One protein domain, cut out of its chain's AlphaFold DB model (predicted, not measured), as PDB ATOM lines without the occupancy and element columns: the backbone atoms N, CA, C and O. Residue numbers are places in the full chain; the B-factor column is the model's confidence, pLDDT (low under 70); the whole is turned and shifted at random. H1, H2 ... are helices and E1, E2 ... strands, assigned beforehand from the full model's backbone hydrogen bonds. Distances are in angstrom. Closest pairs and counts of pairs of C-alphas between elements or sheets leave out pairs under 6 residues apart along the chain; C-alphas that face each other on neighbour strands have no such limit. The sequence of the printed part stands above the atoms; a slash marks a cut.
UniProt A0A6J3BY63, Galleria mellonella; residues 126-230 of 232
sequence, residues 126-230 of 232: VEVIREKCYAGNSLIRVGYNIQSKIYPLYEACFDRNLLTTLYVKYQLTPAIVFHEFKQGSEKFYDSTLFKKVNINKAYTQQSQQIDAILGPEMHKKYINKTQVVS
ATOM      1  N   VAL A 126     -46.615 -27.616 -34.517       85.06
ATOM      2  CA  VAL A 126     -47.566 -27.871 -35.589       85.06
ATOM      3  C   VAL A 126     -47.776 -29.367 -35.717       85.06
ATOM      4  O   VAL A 126     -46.817 -30.137 -35.798       85.06
ATOM      5  N   GLU A 127     -49.037 -29.764 -35.731       87.31
ATOM      6  CA  GLU A 127     -49.481 -31.140 -35.876       87.31
ATOM      7  C   GLU A 127     -50.308 -31.275 -37.150       87.31
ATOM      8  O   GLU A 127     -51.191 -30.471 -37.433       87.31
ATOM      9  N   VAL A 128     -50.026 -32.313 -37.930       88.00
ATOM     10  CA  VAL A 128     -50.868 -32.692 -39.063       88.00
ATOM     11  C   VAL A 128     -51.970 -33.581 -38.527       88.00
ATOM     12  O   VAL A 128     -51.682 -34.660 -38.007       88.00
ATOM     13  N   ILE A 129     -53.218 -33.176 -38.718       89.19
ATOM     14  CA  ILE A 129     -54.348 -34.020 -38.356       89.19
ATOM     15  C   ILE A 129     -54.721 -34.952 -39.513       89.19
ATOM     16  O   ILE A 129     -54.377 -34.720 -40.673       89.19
ATOM     17  N   ARG A 130     -55.350 -36.087 -39.185       90.25
ATOM     18  CA  ARG A 130     -55.686 -37.131 -40.176       90.25
ATOM     19  C   ARG A 130     -56.719 -36.650 -41.193       90.25
ATOM     20  O   ARG A 130     -56.721 -37.115 -42.331       90.25
ATOM     21  N   GLU A 131     -57.576 -35.733 -40.766       92.56
ATOM     22  CA  GLU A 131     -58.606 -35.116 -41.586       92.56
ATOM     23  C   GLU A 131     -57.992 -34.276 -42.708       92.56
ATOM     24  O   GLU A 131     -56.928 -33.662 -42.581       92.56
ATOM     25  N   LYS A 132     -58.688 -34.266 -43.841       93.50
ATOM     26  CA  LYS A 132     -58.344 -33.428 -44.983       93.50
ATOM     27  C   LYS A 132     -59.238 -32.202 -45.002       93.50
ATOM     28  O   LYS A 132     -60.387 -32.255 -44.575       93.50
ATOM     29  N   CYS A 133     -58.696 -31.110 -45.515       93.25
ATOM     30  CA  CYS A 133     -59.441 -29.889 -45.775       93.25
ATOM     31  C   CYS A 133     -59.735 -29.747 -47.275       93.25
ATOM     32  O   CYS A 133     -59.605 -30.710 -48.036       93.25
ATOM     33  N   TYR A 134     -60.161 -28.551 -47.693       91.44
ATOM     34  CA  TYR A 134     -60.533 -28.225 -49.070       91.44
ATOM     35  C   TYR A 134     -59.610 -28.868 -50.121       91.44
ATOM     36  O   TYR A 134     -58.383 -28.797 -50.020       91.44
ATOM     37  N   ALA A 135     -60.217 -29.505 -51.127       93.12
ATOM     38  CA  ALA A 135     -59.530 -30.204 -52.218       93.12
ATOM     39  C   ALA A 135     -58.539 -31.307 -51.775       93.12
ATOM     40  O   ALA A 135     -57.564 -31.589 -52.465       93.12
ATOM     41  N   GLY A 136     -58.770 -31.948 -50.622       92.19
ATOM     42  CA  GLY A 136     -57.929 -33.049 -50.135       92.19
ATOM     43  C   GLY A 136     -56.607 -32.597 -49.502       92.19
ATOM     44  O   GLY A 136     -55.735 -33.429 -49.227       92.19
ATOM     45  N   ASN A 137     -56.455 -31.294 -49.248       92.81
ATOM     46  CA  ASN A 137     -55.262 -30.719 -48.636       92.81
ATOM     47  C   ASN A 137     -55.121 -31.096 -47.158       92.81
ATOM     48  O   ASN A 137     -56.015 -31.675 -46.538       92.81
ATOM     49  N   SER A 138     -53.947 -30.823 -46.588       91.56
ATOM     50  CA  SER A 138     -53.652 -31.218 -45.210       91.56
ATOM     51  C   SER A 138     -54.238 -30.214 -44.238       91.56
ATOM     52  O   SER A 138     -53.867 -29.047 -44.278       91.56
ATOM     53  N   LEU A 139     -55.098 -30.667 -43.334       93.31
ATOM     54  CA  LEU A 139     -55.484 -29.846 -42.201       93.31
ATOM     55  C   LEU A 139     -54.392 -29.972 -41.125       93.31
ATOM     56  O   LEU A 139     -53.917 -31.069 -40.813       93.31
ATOM     57  N   ILE A 140     -53.930 -28.834 -40.620       90.38
ATOM     58  CA  ILE A 140     -52.891 -28.738 -39.596       90.38
ATOM     59  C   ILE A 140     -53.432 -27.975 -38.394       90.38
ATOM     60  O   ILE A 140     -54.311 -27.126 -38.522       90.38
ATOM     61  N   ARG A 141     -52.880 -28.269 -37.226       90.06
ATOM     62  CA  ARG A 141     -53.197 -27.625 -35.960       90.06
ATOM     63  C   ARG A 141     -51.935 -26.999 -35.399       90.06
ATOM     64  O   ARG A 141     -50.926 -27.685 -35.250       90.06
ATOM     65  N   VAL A 142     -52.003 -25.714 -35.082       88.19
ATOM     66  CA  VAL A 142     -50.899 -24.963 -34.482       88.19
ATOM     67  C   VAL A 142     -51.266 -24.637 -33.047       88.19
ATOM     68  O   VAL A 142     -52.372 -24.175 -32.765       88.19
ATOM     69  N   GLY A 143     -50.363 -24.912 -32.116       89.94
ATOM     70  CA  GLY A 143     -50.655 -24.778 -30.697       89.94
ATOM     71  C   GLY A 143     -49.479 -25.140 -29.811       89.94
ATOM     72  O   GLY A 143     -48.386 -25.395 -30.296       89.94
ATOM     73  N   TYR A 144     -49.681 -25.198 -28.503       91.69
ATOM     74  CA  TYR A 144     -48.613 -25.534 -27.562       91.69
ATOM     75  C   TYR A 144     -48.712 -26.983 -27.103       91.69
ATOM     76  O   TYR A 144     -49.764 -27.410 -26.626       91.69
ATOM     77  N   ASN A 145     -47.615 -27.737 -27.193       91.12
ATOM     78  CA  ASN A 145     -47.532 -29.054 -26.568       91.12
ATOM     79  C   ASN A 145     -47.121 -28.913 -25.096       91.12
ATOM     80  O   ASN A 145     -45.980 -28.567 -24.782       91.12
ATOM     81  N   ILE A 146     -48.058 -29.198 -24.198       92.38
ATOM     82  CA  ILE A 146     -47.873 -29.156 -22.750       92.38
ATOM     83  C   ILE A 146     -48.201 -30.550 -22.217       92.38
ATOM     84  O   ILE A 146     -49.319 -31.029 -22.384       92.38
ATOM     85  N   GLN A 147     -47.217 -31.205 -21.591       88.62
ATOM     86  CA  GLN A 147     -47.359 -32.554 -21.017       88.62
ATOM     87  C   GLN A 147     -47.942 -33.584 -22.010       88.62
ATOM     88  O   GLN A 147     -48.865 -34.326 -21.688       88.62
ATOM     89  N   SER A 148     -47.405 -33.617 -23.235       87.00
ATOM     90  CA  SER A 148     -47.825 -34.537 -24.309       87.00
ATOM     91  C   SER A 148     -49.244 -34.310 -24.841       87.00
ATOM     92  O   SER A 148     -49.756 -35.138 -25.591       87.00
ATOM     93  N   LYS A 149     -49.873 -33.179 -24.505       91.25
ATOM     94  CA  LYS A 149     -51.156 -32.745 -25.053       91.25
ATOM     95  C   LYS A 149     -50.980 -31.434 -25.809       91.25
ATOM     96  O   LYS A 149     -50.395 -30.484 -25.293       91.25
ATOM     97  N   ILE A 150     -51.512 -31.379 -27.027       89.44
ATOM     98  CA  ILE A 150     -51.559 -30.145 -27.811       89.44
ATOM     99  C   ILE A 150     -52.788 -29.332 -27.416       89.44
ATOM    100  O   ILE A 150     -53.916 -29.826 -27.431       89.44
ATOM    101  N   TYR A 151     -52.544 -28.069 -27.094       92.19
ATOM    102  CA  TYR A 151     -53.556 -27.040 -26.918       92.19
ATOM    103  C   TYR A 151     -53.565 -26.189 -28.194       92.19
ATOM    104  O   TYR A 151     -52.577 -25.498 -28.437       92.19
ATOM    105  N   PRO A 152     -54.590 -26.306 -29.061       90.81
ATOM    106  CA  PRO A 152     -54.651 -25.570 -30.321       90.81
ATOM    107  C   PRO A 152     -54.894 -24.084 -30.101       90.81
ATOM    108  O   PRO A 152     -55.858 -23.715 -29.438       90.81
ATOM    109  N   LEU A 153     -54.091 -23.247 -30.750       88.00
ATOM    110  CA  LEU A 153     -54.427 -21.846 -30.977       88.00
ATOM    111  C   LEU A 153     -55.360 -21.748 -32.184       88.00
ATOM    112  O   LEU A 153     -56.458 -21.221 -32.064       88.00
ATOM    113  N   TYR A 154     -54.954 -22.317 -33.320       88.75
ATOM    114  CA  TYR A 154     -55.716 -22.296 -34.566       88.75
ATOM    115  C   TYR A 154     -55.499 -23.567 -35.391       88.75
ATOM    116  O   TYR A 154     -54.590 -24.367 -35.146       88.75
ATOM    117  N   GLU A 155     -56.343 -23.735 -36.402       92.00
ATOM    118  CA  GLU A 155     -56.206 -24.754 -37.436       92.00
ATOM    119  C   GLU A 155     -56.013 -24.078 -38.791       92.00
ATOM    120  O   GLU A 155     -56.571 -23.014 -39.046       92.00
ATOM    121  N   ALA A 156     -55.242 -24.691 -39.678       91.56
ATOM    122  CA  ALA A 156     -54.993 -24.158 -41.009       91.56
ATOM    123  C   ALA A 156     -55.099 -25.259 -42.061       91.56
ATOM    124  O   ALA A 156     -54.659 -26.389 -41.855       91.56
ATOM    125  N   CYS A 157     -55.691 -24.936 -43.205       91.81
ATOM    126  CA  CYS A 157     -55.666 -25.803 -44.369       91.81
ATOM    127  C   CYS A 157     -54.415 -25.499 -45.185       91.81
ATOM    128  O   CYS A 157     -54.244 -24.378 -45.655       91.81
ATOM    129  N   PHE A 158     -53.547 -26.488 -45.344       89.31
ATOM    130  CA  PHE A 158     -52.230 -26.323 -45.936       89.31
ATOM    131  C   PHE A 158     -52.063 -27.197 -47.181       89.31
ATOM    132  O   PHE A 158     -52.183 -28.431 -47.127       89.31
ATOM    133  N   ASP A 159     -51.749 -26.549 -48.299       87.44
ATOM    134  CA  ASP A 159     -51.356 -27.203 -49.540       87.44
ATOM    135  C   ASP A 159     -49.855 -27.503 -49.496       87.44
ATOM    136  O   ASP A 159     -49.002 -26.616 -49.527       87.44
ATOM    137  N   ARG A 160     -49.524 -28.794 -49.426       82.19
ATOM    138  CA  ARG A 160     -48.134 -29.264 -49.339       82.19
ATOM    139  C   ARG A 160     -47.381 -29.229 -50.663       82.19
ATOM    140  O   ARG A 160     -46.160 -29.352 -50.641       82.19
ATOM    141  N   ASN A 161     -48.083 -29.142 -51.788       81.81
ATOM    142  CA  ASN A 161     -47.465 -29.068 -53.106       81.81
ATOM    143  C   ASN A 161     -47.045 -27.629 -53.397       81.81
ATOM    144  O   ASN A 161     -45.934 -27.398 -53.863       81.81
ATOM    145  N   LEU A 162     -47.917 -26.676 -53.063       81.06
ATOM    146  CA  LEU A 162     -47.671 -25.244 -53.239       81.06
ATOM    147  C   LEU A 162     -46.984 -24.587 -52.032       81.06
ATOM    148  O   LEU A 162     -46.585 -23.430 -52.120       81.06
ATOM    149  N   LEU A 163     -46.841 -25.315 -50.919       79.88
ATOM    150  CA  LEU A 163     -46.309 -24.820 -49.643       79.88
ATOM    151  C   LEU A 163     -47.043 -23.567 -49.141       79.88
ATOM    152  O   LEU A 163     -46.425 -22.654 -48.595       79.88
ATOM    153  N   THR A 164     -48.364 -23.527 -49.328       80.62
ATOM    154  CA  THR A 164     -49.192 -22.360 -49.013       80.62
ATOM    155  C   THR A 164     -50.354 -22.712 -48.092       80.62
ATOM    156  O   THR A 164     -50.925 -23.805 -48.156       80.62
ATOM    157  N   THR A 165     -50.723 -21.762 -47.238       85.88
ATOM    158  CA  THR A 165     -51.927 -21.841 -46.411       85.88
ATOM    159  C   THR A 165     -53.124 -21.369 -47.231       85.88
ATOM    160  O   THR A 165     -53.150 -20.241 -47.712       85.88
ATOM    161  N   LEU A 166     -54.128 -22.230 -47.390       89.06
ATOM    162  CA  LEU A 166     -55.356 -21.928 -48.126       89.06
ATOM    163  C   LEU A 166     -56.352 -21.131 -47.280       89.06
ATOM    164  O   LEU A 166     -56.990 -20.211 -47.779       89.06
ATOM    165  N   TYR A 167     -56.497 -21.495 -46.005       89.56
ATOM    166  CA  TYR A 167     -57.292 -20.746 -45.033       89.56
ATOM    167  C   TYR A 167     -56.876 -21.090 -43.604       89.56
ATOM    168  O   TYR A 167     -56.316 -22.160 -43.350       89.56
ATOM    169  N   VAL A 168     -57.225 -20.206 -42.670       90.12
ATOM    170  CA  VAL A 168     -57.038 -20.388 -41.227       90.12
ATOM    171  C   VAL A 168     -58.380 -20.298 -40.516       90.12
ATOM    172  O   VAL A 168     -59.238 -19.485 -40.853       90.12
ATOM    173  N   LYS A 169     -58.565 -21.167 -39.529       89.25
ATOM    174  CA  LYS A 169     -59.709 -21.208 -38.631       89.25
ATOM    175  C   LYS A 169     -59.211 -20.952 -37.213       89.25
ATOM    176  O   LYS A 169     -58.500 -21.771 -36.637       89.25
ATOM    177  N   TYR A 170     -59.633 -19.827 -36.650       86.25
ATOM    178  CA  TYR A 170     -59.345 -19.427 -35.277       86.25
ATOM    179  C   TYR A 170     -60.648 -19.105 -34.546       86.25
ATOM    180  O   TYR A 170     -61.586 -18.573 -35.144       86.25
ATOM    181  N   GLN A 171     -60.719 -19.428 -33.256       79.69
ATOM    182  CA  GLN A 171     -61.874 -19.086 -32.436       79.69
ATOM    183  C   GLN A 171     -61.679 -17.706 -31.812       79.69
ATOM    184  O   GLN A 171     -60.849 -17.520 -30.925       79.69
ATOM    185  N   LEU A 172     -62.488 -16.742 -32.250       77.12
ATOM    186  CA  LEU A 172     -62.494 -15.418 -31.647       77.12
ATOM    187  C   LEU A 172     -63.274 -15.431 -30.323       77.12
ATOM    188  O   LEU A 172     -64.404 -15.911 -30.258       77.12
ATOM    189  N   THR A 173     -62.684 -14.861 -29.276       69.81
ATOM    190  CA  THR A 173     -63.340 -14.583 -27.991       69.81
ATOM    191  C   THR A 173     -63.291 -13.079 -27.704       69.81
ATOM    192  O   THR A 173     -62.316 -12.440 -28.104       69.81
ATOM    193  N   PRO A 174     -64.262 -12.493 -26.978       65.69
ATOM    194  CA  PRO A 174     -64.239 -11.065 -26.628       65.69
ATOM    195  C   PRO A 174     -62.938 -10.610 -25.947       65.69
ATOM    196  O   PRO A 174     -62.506  -9.474 -26.116       65.69
ATOM    197  N   ALA A 175     -62.273 -11.531 -25.244       66.25
ATOM    198  CA  ALA A 175     -60.982 -11.333 -24.600       66.25
ATOM    199  C   ALA A 175     -59.858 -10.822 -25.524       66.25
ATOM    200  O   ALA A 175     -58.913 -10.223 -25.029       66.25
ATOM    201  N   ILE A 176     -59.950 -11.012 -26.844       60.94
ATOM    202  CA  ILE A 176     -58.878 -10.677 -27.805       60.94
ATOM    203  C   ILE A 176     -58.624  -9.169 -27.901       60.94
ATOM    204  O   ILE A 176     -57.531  -8.747 -28.274       60.94
ATOM    205  N   VAL A 177     -59.606  -8.339 -27.528       59.09
ATOM    206  CA  VAL A 177     -59.414  -6.881 -27.438       59.09
ATOM    207  C   VAL A 177     -58.291  -6.544 -26.448       59.09
ATOM    208  O   VAL A 177     -57.552  -5.578 -26.645       59.09
ATOM    209  N   PHE A 178     -58.104  -7.379 -25.427       59.72
ATOM    210  CA  PHE A 178     -57.052  -7.246 -24.436       59.72
ATOM    211  C   PHE A 178     -55.862  -8.129 -24.833       59.72
ATOM    212  O   PHE A 178     -55.917  -9.351 -24.736       59.72
ATOM    213  N   HIS A 179     -54.782  -7.514 -25.305       59.19
ATOM    214  CA  HIS A 179     -53.593  -8.217 -25.788       59.19
ATOM    215  C   HIS A 179     -52.324  -7.668 -25.131       59.19
ATOM    216  O   HIS A 179     -52.206  -6.470 -24.871       59.19
ATOM    217  N   GLU A 180     -51.358  -8.554 -24.888       52.59
ATOM    218  CA  GLU A 180     -50.039  -8.192 -24.374       52.59
ATOM    219  C   GLU A 180     -49.126  -7.754 -25.529       52.59
ATOM    220  O   GLU A 180     -48.568  -8.571 -26.258       52.59
ATOM    221  N   PHE A 181     -48.928  -6.445 -25.694       46.44
ATOM    222  CA  PHE A 181     -48.107  -5.879 -26.781       46.44
ATOM    223  C   PHE A 181     -46.591  -6.124 -26.635       46.44
ATOM    224  O   PHE A 181     -45.818  -5.811 -27.538       46.44
ATOM    225  N   LYS A 182     -46.126  -6.614 -25.478       49.78
ATOM    226  CA  LYS A 182     -44.703  -6.553 -25.086       49.78
ATOM    227  C   LYS A 182     -43.882  -7.788 -25.447       49.78
ATOM    228  O   LYS A 182     -42.696  -7.845 -25.114       49.78
ATOM    229  N   GLN A 183     -44.476  -8.775 -26.107       53.16
ATOM    230  CA  GLN A 183     -43.790 -10.016 -26.426       53.16
ATOM    231  C   GLN A 183     -43.215  -9.972 -27.849       53.16
ATOM    232  O   GLN A 183     -43.946  -9.870 -28.827       53.16
ATOM    233  N   GLY A 184     -41.882  -9.977 -27.960       42.66
ATOM    234  CA  GLY A 184     -41.191  -9.981 -29.254       42.66
ATOM    235  C   GLY A 184     -41.542 -11.216 -30.090       42.66
ATOM    236  O   GLY A 184     -41.814 -12.279 -29.540       42.66
ATOM    237  N   SER A 185     -41.522 -11.067 -31.418       43.50
ATOM    238  CA  SER A 185     -41.947 -12.099 -32.370       43.50
ATOM    239  C   SER A 185     -41.232 -13.437 -32.154       43.50
ATOM    240  O   SER A 185     -39.998 -13.500 -32.105       43.50
ATOM    241  N   GLU A 186     -42.007 -14.519 -32.064       46.09
ATOM    242  CA  GLU A 186     -41.473 -15.877 -32.021       46.09
ATOM    243  C   GLU A 186     -40.751 -16.218 -33.332       46.09
ATOM    244  O   GLU A 186     -41.170 -15.844 -34.429       46.09
ATOM    245  N   LYS A 187     -39.631 -16.940 -33.229       40.06
ATOM    246  CA  LYS A 187     -38.947 -17.487 -34.404       40.06
ATOM    247  C   LYS A 187     -39.720 -18.711 -34.892       40.06
ATOM    248  O   LYS A 187     -39.954 -19.623 -34.103       40.06
ATOM    249  N   PHE A 188     -40.039 -18.749 -36.187       39.62
ATOM    250  CA  PHE A 188     -40.652 -19.904 -36.848       39.62
ATOM    251  C   PHE A 188     -39.873 -21.184 -36.538       39.62
ATOM    252  O   PHE A 188     -38.672 -21.276 -36.820       39.62
ATOM    253  N   TYR A 189     -40.559 -22.173 -35.964       45.66
ATOM    254  CA  TYR A 189     -40.020 -23.517 -35.833       45.66
ATOM    255  C   TYR A 189     -40.491 -24.365 -37.013       45.66
ATOM    256  O   TYR A 189     -41.688 -24.514 -37.253       45.66
ATOM    257  N   ASP A 190     -39.512 -24.889 -37.750       43.12
ATOM    258  CA  ASP A 190     -39.678 -25.787 -38.889       43.12
ATOM    259  C   ASP A 190     -40.349 -27.081 -38.410       43.12
ATOM    260  O   ASP A 190     -39.720 -27.994 -37.870       43.12
ATOM    261  N   SER A 191     -41.673 -27.112 -38.515       48.41
ATOM    262  CA  SER A 191     -42.416 -28.355 -38.410       48.41
ATOM    263  C   SER A 191     -42.206 -29.148 -39.695       48.41
ATOM    264  O   SER A 191     -42.086 -28.587 -40.781       48.41
ATOM    265  N   THR A 192     -42.216 -30.475 -39.589       52.62
ATOM    266  CA  THR A 192     -42.048 -31.437 -40.698       52.62
ATOM    267  C   THR A 192     -42.977 -31.224 -41.911       52.62
ATOM    268  O   THR A 192     -42.836 -31.914 -42.923       52.62
ATOM    269  N   LEU A 193     -43.902 -30.260 -41.838       50.53
ATOM    270  CA  LEU A 193     -44.728 -29.754 -42.929       50.53
ATOM    271  C   LEU A 193     -43.938 -29.384 -44.181       50.53
ATOM    272  O   LEU A 193     -44.385 -29.698 -45.284       50.53
ATOM    273  N   PHE A 194     -42.755 -28.794 -44.022       54.56
ATOM    274  CA  PHE A 194     -41.930 -28.341 -45.145       54.56
ATOM    275  C   PHE A 194     -40.891 -29.385 -45.591       54.56
ATOM    276  O   PHE A 194     -40.036 -29.121 -46.439       54.56
ATOM    277  N   LYS A 195     -40.994 -30.626 -45.088       60.34
ATOM    278  CA  LYS A 195     -40.103 -31.755 -45.412       60.34
ATOM    279  C   LYS A 195     -38.613 -31.384 -45.253       60.34
ATOM    280  O   LYS A 195     -38.146 -31.205 -44.139       60.34
ATOM    281  N   LYS A 196     -37.850 -31.346 -46.359       50.28
ATOM    282  CA  LYS A 196     -36.406 -31.029 -46.417       50.28
ATOM    283  C   LYS A 196     -36.134 -29.561 -46.771       50.28
ATOM    284  O   LYS A 196     -34.972 -29.172 -46.894       50.28
ATOM    285  N   VAL A 197     -37.177 -28.763 -46.988       50.19
ATOM    286  CA  VAL A 197     -37.039 -27.348 -47.321       50.19
ATOM    287  C   VAL A 197     -36.911 -26.587 -46.017       50.19
ATOM    288  O   VAL A 197     -37.895 -26.273 -45.360       50.19
ATOM    289  N   ASN A 198     -35.672 -26.283 -45.645       55.72
ATOM    290  CA  ASN A 198     -35.427 -25.337 -44.572       55.72
ATOM    291  C   ASN A 198     -35.853 -23.954 -45.080       55.72
ATOM    292  O   ASN A 198     -35.101 -23.303 -45.804       55.72
ATOM    293  N   ILE A 199     -37.067 -23.529 -44.732       56.72
ATOM    294  CA  ILE A 199     -37.648 -22.257 -45.181       56.72
ATOM    295  C   ILE A 199     -36.728 -21.083 -44.854       56.72
ATOM    296  O   ILE A 199     -36.534 -20.209 -45.691       56.72
ATOM    297  N   ASN A 200     -36.090 -21.090 -43.681       53.22
ATOM    298  CA  ASN A 200     -35.148 -20.036 -43.307       53.22
ATOM    299  C   ASN A 200     -33.967 -19.971 -44.294       53.22
ATOM    300  O   ASN A 200     -33.553 -18.882 -44.693       53.22
ATOM    301  N   LYS A 201     -33.454 -21.124 -44.749       57.38
ATOM    302  CA  LYS A 201     -32.433 -21.186 -45.806       57.38
ATOM    303  C   LYS A 201     -32.986 -20.787 -47.170       57.38
ATOM    304  O   LYS A 201     -32.291 -20.065 -47.871       57.38
ATOM    305  N   ALA A 202     -34.201 -21.200 -47.530       57.25
ATOM    306  CA  ALA A 202     -34.833 -20.817 -48.793       57.25
ATOM    307  C   ALA A 202     -35.010 -19.292 -48.890       57.25
ATOM    308  O   ALA A 202     -34.591 -18.696 -49.875       57.25
ATOM    309  N   TYR A 203     -35.492 -18.641 -47.827       57.44
ATOM    310  CA  TYR A 203     -35.582 -17.179 -47.748       57.44
ATOM    311  C   TYR A 203     -34.217 -16.496 -47.800       57.44
ATOM    312  O   TYR A 203     -34.070 -15.461 -48.450       57.44
ATOM    313  N   THR A 204     -33.212 -17.066 -47.130       60.44
ATOM    314  CA  THR A 204     -31.849 -16.514 -47.157       60.44
ATOM    315  C   THR A 204     -31.263 -16.605 -48.567       60.44
ATOM    316  O   THR A 204     -30.727 -15.621 -49.069       60.44
ATOM    317  N   GLN A 205     -31.423 -17.748 -49.238       60.69
ATOM    318  CA  GLN A 205     -30.971 -17.960 -50.614       60.69
ATOM    319  C   GLN A 205     -31.731 -17.079 -51.609       60.69
ATOM    320  O   GLN A 205     -31.117 -16.496 -52.494       60.69
ATOM    321  N   GLN A 206     -33.043 -16.920 -51.439       58.88
ATOM    322  CA  GLN A 206     -33.859 -16.049 -52.281       58.88
ATOM    323  C   GLN A 206     -33.480 -14.576 -52.102       58.88
ATOM    324  O   GLN A 206     -33.340 -13.861 -53.088       58.88
ATOM    325  N   SER A 207     -33.237 -14.130 -50.865       62.03
ATOM    326  CA  SER A 207     -32.732 -12.777 -50.593       62.03
ATOM    327  C   SER A 207     -31.385 -12.540 -51.275       62.03
ATOM    328  O   SER A 207     -31.206 -11.536 -51.955       62.03
ATOM    329  N   GLN A 208     -30.464 -13.501 -51.165       64.31
ATOM    330  CA  GLN A 208     -29.154 -13.439 -51.816       64.31
ATOM    331  C   GLN A 208     -29.255 -13.433 -53.347       64.31
ATOM    332  O   GLN A 208     -28.511 -12.710 -54.002       64.31
ATOM    333  N   GLN A 209     -30.179 -14.201 -53.932       68.88
ATOM    334  CA  GLN A 209     -30.407 -14.210 -55.379       68.88
ATOM    335  C   GLN A 209     -31.018 -12.904 -55.885       68.88
ATOM    336  O   GLN A 209     -30.595 -12.399 -56.922       68.88
ATOM    337  N   ILE A 210     -31.986 -12.337 -55.164       68.94
ATOM    338  CA  ILE A 210     -32.579 -11.046 -55.528       68.94
ATOM    339  C   ILE A 210     -31.522  -9.947 -55.471       68.94
ATOM    340  O   ILE A 210     -31.444  -9.143 -56.396       68.94
ATOM    341  N   ASP A 211     -30.670  -9.951 -54.447       79.38
ATOM    342  CA  ASP A 211     -29.564  -9.000 -54.361       79.38
ATOM    343  C   ASP A 211     -28.530  -9.196 -55.474       79.38
ATOM    344  O   ASP A 211     -28.018  -8.223 -56.026       79.38
ATOM    345  N   ALA A 212     -28.244 -10.444 -55.850       76.44
ATOM    346  CA  ALA A 212     -27.332 -10.750 -56.948       76.44
ATOM    347  C   ALA A 212     -27.861 -10.292 -58.320       76.44
ATOM    348  O   ALA A 212     -27.067  -9.922 -59.180       76.44
ATOM    349  N   ILE A 213     -29.182 -10.312 -58.537       76.06
ATOM    350  CA  ILE A 213     -29.801  -9.952 -59.824       76.06
ATOM    351  C   ILE A 213     -30.132  -8.457 -59.898       76.06
ATOM    352  O   ILE A 213     -29.959  -7.840 -60.947       76.06
ATOM    353  N   LEU A 214     -30.635  -7.871 -58.810       80.50
ATOM    354  CA  LEU A 214     -31.186  -6.511 -58.804       80.50
ATOM    355  C   LEU A 214     -30.260  -5.480 -58.147       80.50
ATOM    356  O   LEU A 214     -30.520  -4.283 -58.260       80.50
ATOM    357  N   GLY A 215     -29.183  -5.925 -57.497       77.50
ATOM    358  CA  GLY A 215     -28.252  -5.084 -56.753       77.50
ATOM    359  C   GLY A 215     -28.412  -5.227 -55.234       77.50
ATOM    360  O   GLY A 215     -29.437  -5.715 -54.754       77.50
ATOM    361  N   PRO A 216     -27.397  -4.812 -54.457       80.81
ATOM    362  CA  PRO A 216     -27.369  -5.012 -53.013       80.81
ATOM    363  C   PRO A 216     -28.599  -4.405 -52.333       80.81
ATOM    364  O   PRO A 216     -29.037  -3.314 -52.695       80.81
ATOM    365  N   GLU A 217     -29.128  -5.108 -51.325       77.12
ATOM    366  CA  GLU A 217     -30.259  -4.684 -50.482       77.12
ATOM    367  C   GLU A 217     -31.630  -4.641 -51.180       77.12
ATOM    368  O   GLU A 217     -32.644  -4.328 -50.544       77.12
ATOM    369  N   MET A 218     -31.711  -5.012 -52.459       72.81
ATOM    370  CA  MET A 218     -32.968  -5.027 -53.207       72.81
ATOM    371  C   MET A 218     -33.946  -6.083 -52.692       72.81
ATOM    372  O   MET A 218     -35.160  -5.879 -52.770       72.81
ATOM    373  N   HIS A 219     -33.471  -7.148 -52.046       71.44
ATOM    374  CA  HIS A 219     -34.327  -8.084 -51.321       71.44
ATOM    375  C   HIS A 219     -35.221  -7.383 -50.290       71.44
ATOM    376  O   HIS A 219     -36.351  -7.810 -50.103       71.44
ATOM    377  N   LYS A 220     -34.799  -6.272 -49.671       68.75
ATOM    378  CA  LYS A 220     -35.628  -5.528 -48.702       68.75
ATOM    379  C   LYS A 220     -36.815  -4.821 -49.357       68.75
ATOM    380  O   LYS A 220     -37.810  -4.555 -48.688       68.75
ATOM    381  N   LYS A 221     -36.706  -4.515 -50.653       66.19
ATOM    382  CA  LYS A 221     -37.756  -3.881 -51.460       66.19
ATOM    383  C   LYS A 221     -38.758  -4.900 -52.007       66.19
ATOM    384  O   LYS A 221     -39.942  -4.589 -52.089       66.19
ATOM    385  N   TYR A 222     -38.291  -6.096 -52.374       58.22
ATOM    386  CA  TYR A 222     -39.114  -7.120 -53.037       58.22
ATOM    387  C   TYR A 222     -39.577  -8.251 -52.113       58.22
ATOM    388  O   TYR A 222     -40.654  -8.802 -52.318       58.22
ATOM    389  N   ILE A 223     -38.811  -8.567 -51.071       60.88
ATOM    390  CA  ILE A 223     -39.211  -9.457 -49.978       60.88
ATOM    391  C   ILE A 223     -39.666  -8.559 -48.835       60.88
ATOM    392  O   ILE A 223     -38.900  -8.173 -47.951       60.88
ATOM    393  N   ASN A 224     -40.937  -8.175 -48.877       48.53
ATOM    394  CA  ASN A 224     -41.498  -7.357 -47.819       48.53
ATOM    395  C   ASN A 224     -41.632  -8.214 -46.551       48.53
ATOM    396  O   ASN A 224     -42.255  -9.279 -46.577       48.53
ATOM    397  N   LYS A 225     -41.079  -7.750 -45.422       41.91
ATOM    398  CA  LYS A 225     -41.171  -8.433 -44.112       41.91
ATOM    399  C   LYS A 225     -42.620  -8.694 -43.669       41.91
ATOM    400  O   LYS A 225     -42.853  -9.484 -42.764       41.91
ATOM    401  N   THR A 226     -43.591  -8.056 -44.311       39.09
ATOM    402  CA  THR A 226     -45.030  -8.253 -44.118       39.09
ATOM    403  C   THR A 226     -45.604  -9.507 -44.781       39.09
ATOM    404  O   THR A 226     -46.694  -9.905 -44.396       39.09
ATOM    405  N   GLN A 227     -44.906 -10.205 -45.684       34.34
ATOM    406  CA  GLN A 227     -45.359 -11.535 -46.144       34.34
ATOM    407  C   GLN A 227     -45.103 -12.647 -45.115       34.34
ATOM    408  O   GLN A 227     -45.621 -13.751 -45.237       34.34
ATOM    409  N   VAL A 228     -44.371 -12.334 -44.044       39.47
ATOM    410  CA  VAL A 228     -44.194 -13.219 -42.886       39.47
ATOM    411  C   VAL A 228     -45.493 -13.321 -42.059       39.47
ATOM    412  O   VAL A 228     -45.649 -14.229 -41.252       39.47
ATOM    413  N   VAL A 229     -46.456 -12.425 -42.316       31.11
ATOM    414  CA  VAL A 229     -47.791 -12.386 -41.695       31.11
ATOM    415  C   VAL A 229     -48.787 -13.325 -42.393       31.11
ATOM    416  O   VAL A 229     -49.841 -13.631 -41.854       31.11
ATOM    417  N   SER A 230     -48.465 -13.847 -43.579       26.75
ATOM    418  CA  SER A 230     -49.348 -14.769 -44.318       26.75
ATOM    419  C   SER A 230     -49.239 -16.229 -43.861       26.75
ATOM    420  O   SER A 230     -49.876 -17.105 -44.440       26.75
TER     421      SER A 230
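This is residues 126 to 230 of the 232 residues of a protein of Galleria mellonella (UniProt A0A6J3BY63). A strongly twisted sheet of four strands makes one end of the model, and a loose helical arm makes the other: H2 runs away from the sheet, and H3 and H4 fold back toward E4. Residues 172 to 187, with little H1, stick out as a wide loop. The printed part has 105 residues, with strands E1 to E4 and then helices H1 to H4; the sheet's order is E1 E2 E3 E4, antiparallel, and the class is mixed. It is loose, with a radius of gyration of the C-alphas of 16.8 A and spans of 46 by 37 by 27 A.

Find C-alpha 126 at (-47.566, -27.871, -35.589), where E1, residues 126 to 132, begins and runs 15.3 A. E2, residues 138 to 146, covers 23.3 A; E3, 149 to 159, 25.1 A; E4, 164 to 170, 17.3 A. H1 is residues 174 to 177, 6.4 A. From C-alpha 199 at (-37.648, -22.257, -45.181), H2 runs 21.8 A to residue 214. H3, 219 to 222, spans 5.2 A, and H4, 225 to 230, 10.3 A, ending at (-49.348, -14.769, -44.318).

The strands form a meander, each the antiparallel neighbour of the one before, in three hairpins. Look for N 127 and O 141 at 2.8 A, N 140 and O 156 at 2.8 A, and N 157 and O 167 at 2.8 A. E2 bends by 57 degrees at residue 143, E3 by 82 degrees at 153. No named helix is on the sheet; the closest C-alphas of E4 and H4, Thr 165 and Ser 230, are 7.8 A apart. H2 touches H3 with residues 207 to 211 alone, closest at the C-alphas of Ser 207 and His 219, 5.0 A. H3 and H4 meet only through their link. In H2 every O i to N i+4 pair is within hydrogen-bond range; H4 has 0 of 2, but 3 of 3 O i to N i+3 pairs; H1 and H3 are too short for an i+4 pair.

The C-alphas of Gln 147 and Gly 215, the two farthest apart, are 49.0 A apart. The printed part has no cut, and H1 to H2 is the long link, with 21 residues. The pLDDT is under 70 in residues 173 to 210 and 220 to 230.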